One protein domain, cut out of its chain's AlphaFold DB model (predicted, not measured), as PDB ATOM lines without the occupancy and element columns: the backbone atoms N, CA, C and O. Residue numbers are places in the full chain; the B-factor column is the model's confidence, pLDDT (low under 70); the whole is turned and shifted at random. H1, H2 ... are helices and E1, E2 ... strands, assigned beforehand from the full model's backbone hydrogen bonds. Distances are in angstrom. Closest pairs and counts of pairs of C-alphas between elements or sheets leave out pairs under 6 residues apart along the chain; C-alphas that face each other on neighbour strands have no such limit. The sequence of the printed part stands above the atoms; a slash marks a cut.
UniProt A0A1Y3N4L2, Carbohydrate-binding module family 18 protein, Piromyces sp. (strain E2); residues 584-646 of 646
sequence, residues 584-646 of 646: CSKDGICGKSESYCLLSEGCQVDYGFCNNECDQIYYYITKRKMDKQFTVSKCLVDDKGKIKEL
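Overview. This is residues 584 to 646 of the 646 residues of the protein "Carbohydrate-binding module family 18 protein" of Piromyces sp. (strain E2) (UniProt A0A1Y3N4L2). With little regular structure, the model is mostly loops: helix H2 extends from a looped region holding the tiny helix H1, and residues 622 to 629 stick out before the chain folds back to strand E1 near the start of H2. The printed part has 63 residues, with H1, H2 and E1 in that order; the named elements, mostly helix, hold 19 residues. It is only just compact, close to loose, with a radius of gyration of the C-alphas of 12.8 A, and elongated, spanning 40 by 22 by 14 A.

Along the chain. H2, residues 613 to 624, measures 16.1 A from C-alpha 613 at (-90.133, -50.642, -79.120) to C-alpha 624. H1 is residues 594 to 597, 5.0 A. E1, residues 643 to 645, 5.6 A, ends at C-alpha 645 at (-93.705, -40.745, -79.891).

Arrangement. The closest C-alphas of H2 and E1, Glu 613 and Ile 643, are 5.8 A apart. H1 is apart from both. E1 pairs with no named strand, but residues 636 to 637 pair antiparallel with it. In H2 every O i to N i+4 pair is within hydrogen-bond range; H1 is too short for one.

Size, cuts and confidence. The farthest C-alphas, Gly 588 and Gln 629, are 39.8 A apart. The printed part has no cut; both links are long. Confidence is under 70 at residues 621 to 634, 639 and 641.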
ATOM      1  N   CYS A 584     -93.037 -65.038 -84.858       89.31
ATOM      2  CA  CYS A 584     -92.496 -65.525 -86.118       89.31
ATOM      3  C   CYS A 584     -91.284 -64.692 -86.509       89.31
ATOM      4  O   CYS A 584     -91.435 -63.544 -86.919       89.31
ATOM      5  N   SER A 585     -90.082 -65.254 -86.392       91.69
ATOM      6  CA  SER A 585     -88.859 -64.527 -86.736       91.69
ATOM      7  C   SER A 585     -88.784 -64.201 -88.232       91.69
ATOM      8  O   SER A 585     -89.483 -64.803 -89.052       91.69
ATOM      9  N   LYS A 586     -87.854 -63.324 -88.624       92.00
ATOM     10  CA  LYS A 586     -87.544 -63.052 -90.043       92.00
ATOM     11  C   LYS A 586     -87.211 -64.307 -90.857       92.00
ATOM     12  O   LYS A 586     -87.415 -64.329 -92.066       92.00
ATOM     13  N   ASP A 587     -86.717 -65.346 -90.184       92.12
ATOM     14  CA  ASP A 587     -86.305 -66.612 -90.793       92.12
ATOM     15  C   ASP A 587     -87.471 -67.614 -90.907       92.12
ATOM     16  O   ASP A 587     -87.288 -68.736 -91.378       92.12
ATOM     17  N   GLY A 588     -88.678 -67.221 -90.485       90.44
ATOM     18  CA  GLY A 588     -89.868 -68.068 -90.530       90.44
ATOM     19  C   GLY A 588     -89.837 -69.185 -89.490       90.44
ATOM     20  O   GLY A 588     -90.311 -70.288 -89.762       90.44
ATOM     21  N   ILE A 589     -89.258 -68.921 -88.314       91.62
ATOM     22  CA  ILE A 589     -89.186 -69.871 -87.198       91.62
ATOM     23  C   ILE A 589     -89.993 -69.327 -86.023       91.62
ATOM     24  O   ILE A 589     -89.919 -68.139 -85.704       91.62
ATOM     25  N   CYS A 590     -90.729 -70.216 -85.365       89.06
ATOM     26  CA  CYS A 590     -91.476 -69.901 -84.156       89.06
ATOM     27  C   CYS A 590     -90.587 -69.921 -82.914       89.06
ATOM     28  O   CYS A 590     -89.815 -70.858 -82.701       89.06
ATOM     29  N   GLY A 591     -90.702 -68.893 -82.078       88.19
ATOM     30  CA  GLY A 591     -89.951 -68.794 -80.829       88.19
ATOM     31  C   GLY A 591     -90.434 -67.658 -79.937       88.19
ATOM     32  O   GLY A 591     -91.330 -66.910 -80.304       88.19
ATOM     33  N   LYS A 592     -89.862 -67.543 -78.734       86.69
ATOM     34  CA  LYS A 592     -90.271 -66.543 -77.723       86.69
ATOM     35  C   LYS A 592     -89.168 -65.558 -77.323       86.69
ATOM     36  O   LYS A 592     -89.396 -64.716 -76.461       86.69
ATOM     37  N   SER A 593     -87.952 -65.684 -77.861       84.12
ATOM     38  CA  SER A 593     -86.862 -64.764 -77.508       84.12
ATOM     39  C   SER A 593     -87.002 -63.432 -78.241       84.12
ATOM     40  O   SER A 593     -87.612 -63.364 -79.304       84.12
ATOM     41  N   GLU A 594     -86.376 -62.377 -77.714       80.38
ATOM     42  CA  GLU A 594     -86.401 -61.037 -78.321       80.38
ATOM     43  C   GLU A 594     -86.022 -61.050 -79.810       80.38
ATOM     44  O   GLU A 594     -86.701 -60.432 -80.620       80.38
ATOM     45  N   SER A 595     -85.021 -61.843 -80.201       83.81
ATOM     46  CA  SER A 595     -84.604 -61.993 -81.605       83.81
ATOM     47  C   SER A 595     -85.680 -62.545 -82.552       83.81
ATOM     48  O   SER A 595     -85.548 -62.410 -83.764       83.81
ATOM     49  N   TYR A 596     -86.726 -63.182 -82.023       88.06
ATOM     50  CA  TYR A 596     -87.866 -63.680 -82.795       88.06
ATOM     51  C   TYR A 596     -89.013 -62.677 -82.778       88.06
ATOM     52  O   TYR A 596     -89.754 -62.596 -83.749       88.06
ATOM     53  N   CYS A 597     -89.163 -61.957 -81.667       82.75
ATOM     54  CA  CYS A 597     -90.328 -61.136 -81.376       82.75
ATOM     55  C   CYS A 597     -90.168 -59.680 -81.784       82.75
ATOM     56  O   CYS A 597     -91.170 -59.021 -82.009       82.75
ATOM     57  N   LEU A 598     -88.957 -59.135 -81.881       82.00
ATOM     58  CA  LEU A 598     -88.806 -57.717 -82.187       82.00
ATOM     59  C   LEU A 598     -89.108 -57.412 -83.652       82.00
ATOM     60  O   LEU A 598     -88.514 -57.993 -84.562       82.00
ATOM     61  N   LEU A 599     -89.988 -56.437 -83.883       81.38
ATOM     62  CA  LEU A 599     -90.248 -55.896 -85.219       81.38
ATOM     63  C   LEU A 599     -88.966 -55.364 -85.872       81.38
ATOM     64  O   LEU A 599     -88.739 -55.583 -87.061       81.38
ATOM     65  N   SER A 600     -88.081 -54.754 -85.080       79.94
ATOM     66  CA  SER A 600     -86.768 -54.282 -85.531       79.94
ATOM     67  C   SER A 600     -85.837 -55.409 -85.998       79.94
ATOM     68  O   SER A 600     -84.987 -55.172 -86.856       79.94
ATOM     69  N   GLU A 601     -86.033 -56.634 -85.503       85.06
ATOM     70  CA  GLU A 601     -85.309 -57.844 -85.916       85.06
ATOM     71  C   GLU A 601     -86.018 -58.602 -87.054       85.06
ATOM     72  O   GLU A 601     -85.553 -59.655 -87.495       85.06
ATOM     73  N   GLY A 602     -87.118 -58.051 -87.579       84.50
ATOM     74  CA  GLY A 602     -87.867 -58.597 -88.710       84.50
ATOM     75  C   GLY A 602     -88.926 -59.628 -88.325       84.50
ATOM     76  O   GLY A 602     -89.240 -60.498 -89.137       84.50
ATOM     77  N   CYS A 603     -89.469 -59.552 -87.106       88.69
ATOM     78  CA  CYS A 603     -90.633 -60.345 -86.729       88.69
ATOM     79  C   CYS A 603     -91.797 -60.130 -87.715       88.69
ATOM     80  O   CYS A 603     -92.114 -59.001 -88.092       88.69
ATOM     81  N   GLN A 604     -92.424 -61.222 -88.150       83.25
ATOM     82  CA  GLN A 604     -93.481 -61.209 -89.154       83.25
ATOM     83  C   GLN A 604     -94.864 -61.135 -88.488       83.25
ATOM     84  O   GLN A 604     -95.401 -62.158 -88.062       83.25
ATOM     85  N   VAL A 605     -95.448 -59.932 -88.445       76.50
ATOM     86  CA  VAL A 605     -96.725 -59.625 -87.758       76.50
ATOM     87  C   VAL A 605     -97.905 -60.482 -88.212       76.50
ATOM     88  O   VAL A 605     -98.754 -60.842 -87.404       76.50
ATOM     89  N   ASP A 606     -97.930 -60.873 -89.486       74.06
ATOM     90  CA  ASP A 606     -99.000 -61.708 -90.043       74.06
ATOM     91  C   ASP A 606     -98.920 -63.169 -89.565       74.06
ATOM     92  O   ASP A 606     -99.885 -63.925 -89.704       74.06
ATOM     93  N   TYR A 607     -97.765 -63.590 -89.036       79.12
ATOM     94  CA  TYR A 607     -97.441 -64.994 -88.776       79.12
ATOM     95  C   TYR A 607     -97.003 -65.285 -87.337       79.12
ATOM     96  O   TYR A 607     -96.762 -66.445 -87.001       79.12
ATOM     97  N   GLY A 608     -96.910 -64.286 -86.464       75.50
ATOM     98  CA  GLY A 608     -96.639 -64.496 -85.047       75.50
ATOM     99  C   GLY A 608     -96.665 -63.203 -84.245       75.50
ATOM    100  O   GLY A 608     -96.789 -62.113 -84.796       75.50
ATOM    101  N   PHE A 609     -96.536 -63.341 -82.930       74.69
ATOM    102  CA  PHE A 609     -96.537 -62.219 -82.003       74.69
ATOM    103  C   PHE A 609     -95.299 -61.344 -82.199       74.69
ATOM    104  O   PHE A 609     -94.179 -61.831 -82.059       74.69
ATOM    105  N   CYS A 610     -95.473 -60.063 -82.505       78.50
ATOM    106  CA  CYS A 610     -94.347 -59.150 -82.642       78.50
ATOM    107  C   CYS A 610     -94.441 -58.002 -81.645       78.50
ATOM    108  O   CYS A 610     -95.466 -57.336 -81.531       78.50
ATOM    109  N   ASN A 611     -93.335 -57.769 -80.952       80.19
ATOM    110  CA  ASN A 611     -93.123 -56.664 -80.043       80.19
ATOM    111  C   ASN A 611     -92.506 -55.488 -80.795       80.19
ATOM    112  O   ASN A 611     -91.519 -55.630 -81.524       80.19
ATOM    113  N   ASN A 612     -93.074 -54.316 -80.571       81.00
ATOM    114  CA  ASN A 612     -92.498 -53.050 -80.989       81.00
ATOM    115  C   ASN A 612     -91.634 -52.445 -79.856       81.00
ATOM    116  O   ASN A 612     -91.548 -52.983 -78.750       81.00
ATOM    117  N   GLU A 613     -90.959 -51.329 -80.122       81.44
ATOM    118  CA  GLU A 613     -90.133 -50.642 -79.120       81.44
ATOM    119  C   GLU A 613     -90.969 -50.109 -77.930       81.44
ATOM    120  O   GLU A 613     -90.470 -50.084 -76.804       81.44
ATOM    121  N   CYS A 614     -92.257 -49.776 -78.116       81.38
ATOM    122  CA  CYS A 614     -93.162 -49.443 -77.004       81.38
ATOM    123  C   CYS A 614     -93.427 -50.650 -76.096       81.38
ATOM    124  O   CYS A 614     -93.403 -50.514 -74.877       81.38
ATOM    125  N   ASP A 615     -93.613 -51.842 -76.662       76.31
ATOM    126  CA  ASP A 615     -93.804 -53.082 -75.907       76.31
ATOM    127  C   ASP A 615     -92.577 -53.422 -75.063       76.31
ATOM    128  O   ASP A 615     -92.711 -53.870 -73.925       76.31
ATOM    129  N   GLN A 616     -91.376 -53.161 -75.588       76.75
ATOM    130  CA  GLN A 616     -90.153 -53.269 -74.798       76.75
ATOM    131  C   GLN A 616     -90.176 -52.291 -73.628       76.75
ATOM    132  O   GLN A 616     -89.871 -52.690 -72.508       76.75
ATOM    133  N   ILE A 617     -90.558 -51.032 -73.851       78.19
ATOM    134  CA  ILE A 617     -90.666 -50.035 -72.780       78.19
ATOM    135  C   ILE A 617     -91.688 -50.466 -71.727       78.19
ATOM    136  O   ILE A 617     -91.359 -50.458 -70.540       78.19
ATOM    137  N   TYR A 618     -92.881 -50.904 -72.131       76.75
ATOM    138  CA  TYR A 618     -93.896 -51.416 -71.210       76.75
ATOM    139  C   TYR A 618     -93.376 -52.616 -70.411       76.75
ATOM    140  O   TYR A 618     -93.506 -52.649 -69.184       76.75
ATOM    141  N   TYR A 619     -92.694 -53.561 -71.064       73.00
ATOM    142  CA  TYR A 619     -92.031 -54.683 -70.400       73.00
ATOM    143  C   TYR A 619     -90.962 -54.213 -69.398       73.00
ATOM    144  O   TYR A 619     -90.932 -54.676 -68.257       73.00
ATOM    145  N   TYR A 620     -90.097 -53.268 -69.783       71.56
ATOM    146  CA  TYR A 620     -89.051 -52.729 -68.912       71.56
ATOM    147  C   TYR A 620     -89.637 -52.021 -67.687       71.56
ATOM    148  O   TYR A 620     -89.167 -52.266 -66.575       71.56
ATOM    149  N   ILE A 621     -90.671 -51.197 -67.867       69.62
ATOM    150  CA  ILE A 621     -91.335 -50.459 -66.784       69.62
ATOM    151  C   ILE A 621     -92.007 -51.428 -65.807       69.62
ATOM    152  O   ILE A 621     -91.756 -51.354 -64.602       69.62
ATOM    153  N   THR A 622     -92.784 -52.388 -66.319       66.38
ATOM    154  CA  THR A 622     -93.528 -53.351 -65.489       66.38
ATOM    155  C   THR A 622     -92.607 -54.340 -64.760       66.38
ATOM    156  O   THR A 622     -92.850 -54.672 -63.598       66.38
ATOM    157  N   LYS A 623     -91.502 -54.797 -65.377       65.56
ATOM    158  CA  LYS A 623     -90.584 -55.786 -64.768       65.56
ATOM    159  C   LYS A 623     -89.504 -55.191 -63.873       65.56
ATOM    160  O   LYS A 623     -89.125 -55.842 -62.897       65.56
ATOM    161  N   ARG A 624     -88.953 -54.014 -64.191       57.84
ATOM    162  CA  ARG A 624     -87.800 -53.470 -63.444       57.84
ATOM    163  C   ARG A 624     -88.168 -52.637 -62.225       57.84
ATOM    164  O   ARG A 624     -87.244 -52.203 -61.543       57.84
ATOM    165  N   LYS A 625     -89.458 -52.447 -61.914       52.81
ATOM    166  CA  LYS A 625     -89.901 -51.577 -60.808       52.81
ATOM    167  C   LYS A 625     -89.160 -50.233 -60.846       52.81
ATOM    168  O   LYS A 625     -88.626 -49.813 -59.823       52.81
ATOM    169  N   MET A 626     -89.031 -49.614 -62.030       49.16
ATOM    170  CA  MET A 626     -88.405 -48.291 -62.110       49.16
ATOM    171  C   MET A 626     -89.135 -47.378 -61.124       49.16
ATOM    172  O   MET A 626     -90.365 -47.327 -61.136       49.16
ATOM    173  N   ASP A 627     -88.376 -46.751 -60.222       45.41
ATOM    174  CA  ASP A 627     -88.926 -45.892 -59.180       45.41
ATOM    175  C   ASP A 627     -89.922 -44.904 -59.795       45.41
ATOM    176  O   ASP A 627     -89.626 -44.294 -60.818       45.41
ATOM    177  N   LYS A 628     -91.088 -44.828 -59.140       50.62
ATOM    178  CA  LYS A 628     -92.352 -44.069 -59.298       50.62
ATOM    179  C   LYS A 628     -92.370 -42.687 -60.004       50.62
ATOM    180  O   LYS A 628     -93.331 -41.949 -59.831       50.62
ATOM    181  N   GLN A 629     -91.358 -42.289 -60.764       52.38
ATOM    182  CA  GLN A 629     -91.231 -40.969 -61.386       52.38
ATOM    183  C   GLN A 629     -91.636 -40.929 -62.864       52.38
ATOM    184  O   GLN A 629     -91.814 -39.835 -63.391       52.38
ATOM    185  N   PHE A 630     -91.802 -42.075 -63.533       55.53
ATOM    186  CA  PHE A 630     -92.131 -42.117 -64.961       55.53
ATOM    187  C   PHE A 630     -93.284 -43.085 -65.237       55.53
ATOM    188  O   PHE A 630     -93.188 -44.277 -64.953       55.53
ATOM    189  N   THR A 631     -94.368 -42.567 -65.812       57.94
ATOM    190  CA  THR A 631     -95.446 -43.343 -66.434       57.94
ATOM    191  C   THR A 631     -95.430 -43.075 -67.936       57.94
ATOM    192  O   THR A 631     -95.099 -41.973 -68.370       57.94
ATOM    193  N   VAL A 632     -95.765 -44.082 -68.744       65.19
ATOM    194  CA  VAL A 632     -95.924 -43.902 -70.194       65.19
ATOM    195  C   VAL A 632     -97.390 -43.614 -70.458       65.19
ATOM    196  O   VAL A 632     -98.214 -44.524 -70.457       65.19
ATOM    197  N   SER A 633     -97.718 -42.336 -70.632       59.78
ATOM    198  CA  SER A 633     -99.080 -41.888 -70.942       59.78
ATOM    199  C   SER A 633     -99.469 -42.190 -72.389       59.78
ATOM    200  O   SER A 633    -100.649 -42.366 -72.691       59.78
ATOM    201  N   LYS A 634     -98.486 -42.259 -73.290       66.38
ATOM    202  CA  LYS A 634     -98.682 -42.536 -74.708       66.38
ATOM    203  C   LYS A 634     -97.391 -43.094 -75.294       66.38
ATOM    204  O   LYS A 634     -96.329 -42.569 -75.023       66.38
ATOM    205  N   CYS A 635     -97.477 -44.140 -76.105       77.38
ATOM    206  CA  CYS A 635     -96.343 -44.584 -76.905       77.38
ATOM    207  C   CYS A 635     -96.853 -45.011 -78.276       77.38
ATOM    208  O   CYS A 635     -97.738 -45.860 -78.376       77.38
ATOM    209  N   LEU A 636     -96.337 -44.382 -79.328       75.56
ATOM    210  CA  LEU A 636     -96.683 -44.679 -80.712       75.56
ATOM    211  C   LEU A 636     -95.440 -45.145 -81.452       75.56
ATOM    212  O   LEU A 636     -94.370 -44.548 -81.321       75.56
ATOM    213  N   VAL A 637     -95.609 -46.160 -82.293       74.19
ATOM    214  CA  VAL A 637     -94.550 -46.658 -83.170       74.19
ATOM    215  C   VAL A 637     -94.824 -46.353 -84.637       74.19
ATOM    216  O   VAL A 637     -95.965 -46.123 -85.038       74.19
ATOM    217  N   ASP A 638     -93.763 -46.311 -85.437       77.69
ATOM    218  CA  ASP A 638     -93.851 -46.361 -86.890       77.69
ATOM    219  C   ASP A 638     -94.187 -47.781 -87.386       77.69
ATOM    220  O   ASP A 638     -94.251 -48.752 -86.630       77.69
ATOM    221  N   ASP A 639     -94.367 -47.903 -88.693       69.44
ATOM    222  CA  ASP A 639     -94.670 -49.137 -89.418       69.44
ATOM    223  C   ASP A 639     -93.541 -50.192 -89.358       69.44
ATOM    224  O   ASP A 639     -93.729 -51.331 -89.783       69.44
ATOM    225  N   LYS A 640     -92.378 -49.858 -88.780       70.81
ATOM    226  CA  LYS A 640     -91.280 -50.791 -88.469       70.81
ATOM    227  C   LYS A 640     -91.192 -51.121 -86.978       70.81
ATOM    228  O   LYS A 640     -90.236 -51.773 -86.555       70.81
ATOM    229  N   GLY A 641     -92.163 -50.678 -86.183       69.31
ATOM    230  CA  GLY A 641     -92.205 -50.902 -84.748       69.31
ATOM    231  C   GLY A 641     -91.233 -50.039 -83.948       69.31
ATOM    232  O   GLY A 641     -90.970 -50.383 -82.797       69.31
ATOM    233  N   LYS A 642     -90.693 -48.954 -84.516       78.88
ATOM    234  CA  LYS A 642     -89.816 -48.021 -83.795       78.88
ATOM    235  C   LYS A 642     -90.592 -46.887 -83.161       78.88
ATOM    236  O   LYS A 642     -91.540 -46.400 -83.767       78.88
ATOM    237  N   ILE A 643     -90.177 -46.422 -81.987       83.12
ATOM    238  CA  ILE A 643     -90.836 -45.312 -81.291       83.12
ATOM    239  C   ILE A 643     -90.811 -44.063 -82.166       83.12
ATOM    240  O   ILE A 643     -89.760 -43.530 -82.530       83.12
ATOM    241  N   LYS A 644     -92.012 -43.585 -82.469       86.25
ATOM    242  CA  LYS A 644     -92.281 -42.308 -83.121       86.25
ATOM    243  C   LYS A 644     -92.629 -41.230 -82.094       86.25
ATOM    244  O   LYS A 644     -92.297 -40.067 -82.307       86.25
ATOM    245  N   GLU A 645     -93.287 -41.613 -81.000       81.00
ATOM    246  CA  GLU A 645     -93.705 -40.745 -79.891       81.00
ATOM    247  C   GLU A 645     -93.705 -41.567 -78.589       81.00
ATOM    248  O   GLU A 645     -94.188 -42.699 -78.611       81.00
ATOM    249  N   LEU A 646     -93.163 -41.030 -77.491       81.31
ATOM    250  CA  LEU A 646     -93.132 -41.638 -76.152       81.31
ATOM    251  C   LEU A 646     -93.376 -40.574 -75.079       81.31
ATOM    252  O   LEU A 646     -92.796 -39.473 -75.241       81.31
TER     253      LEU A 646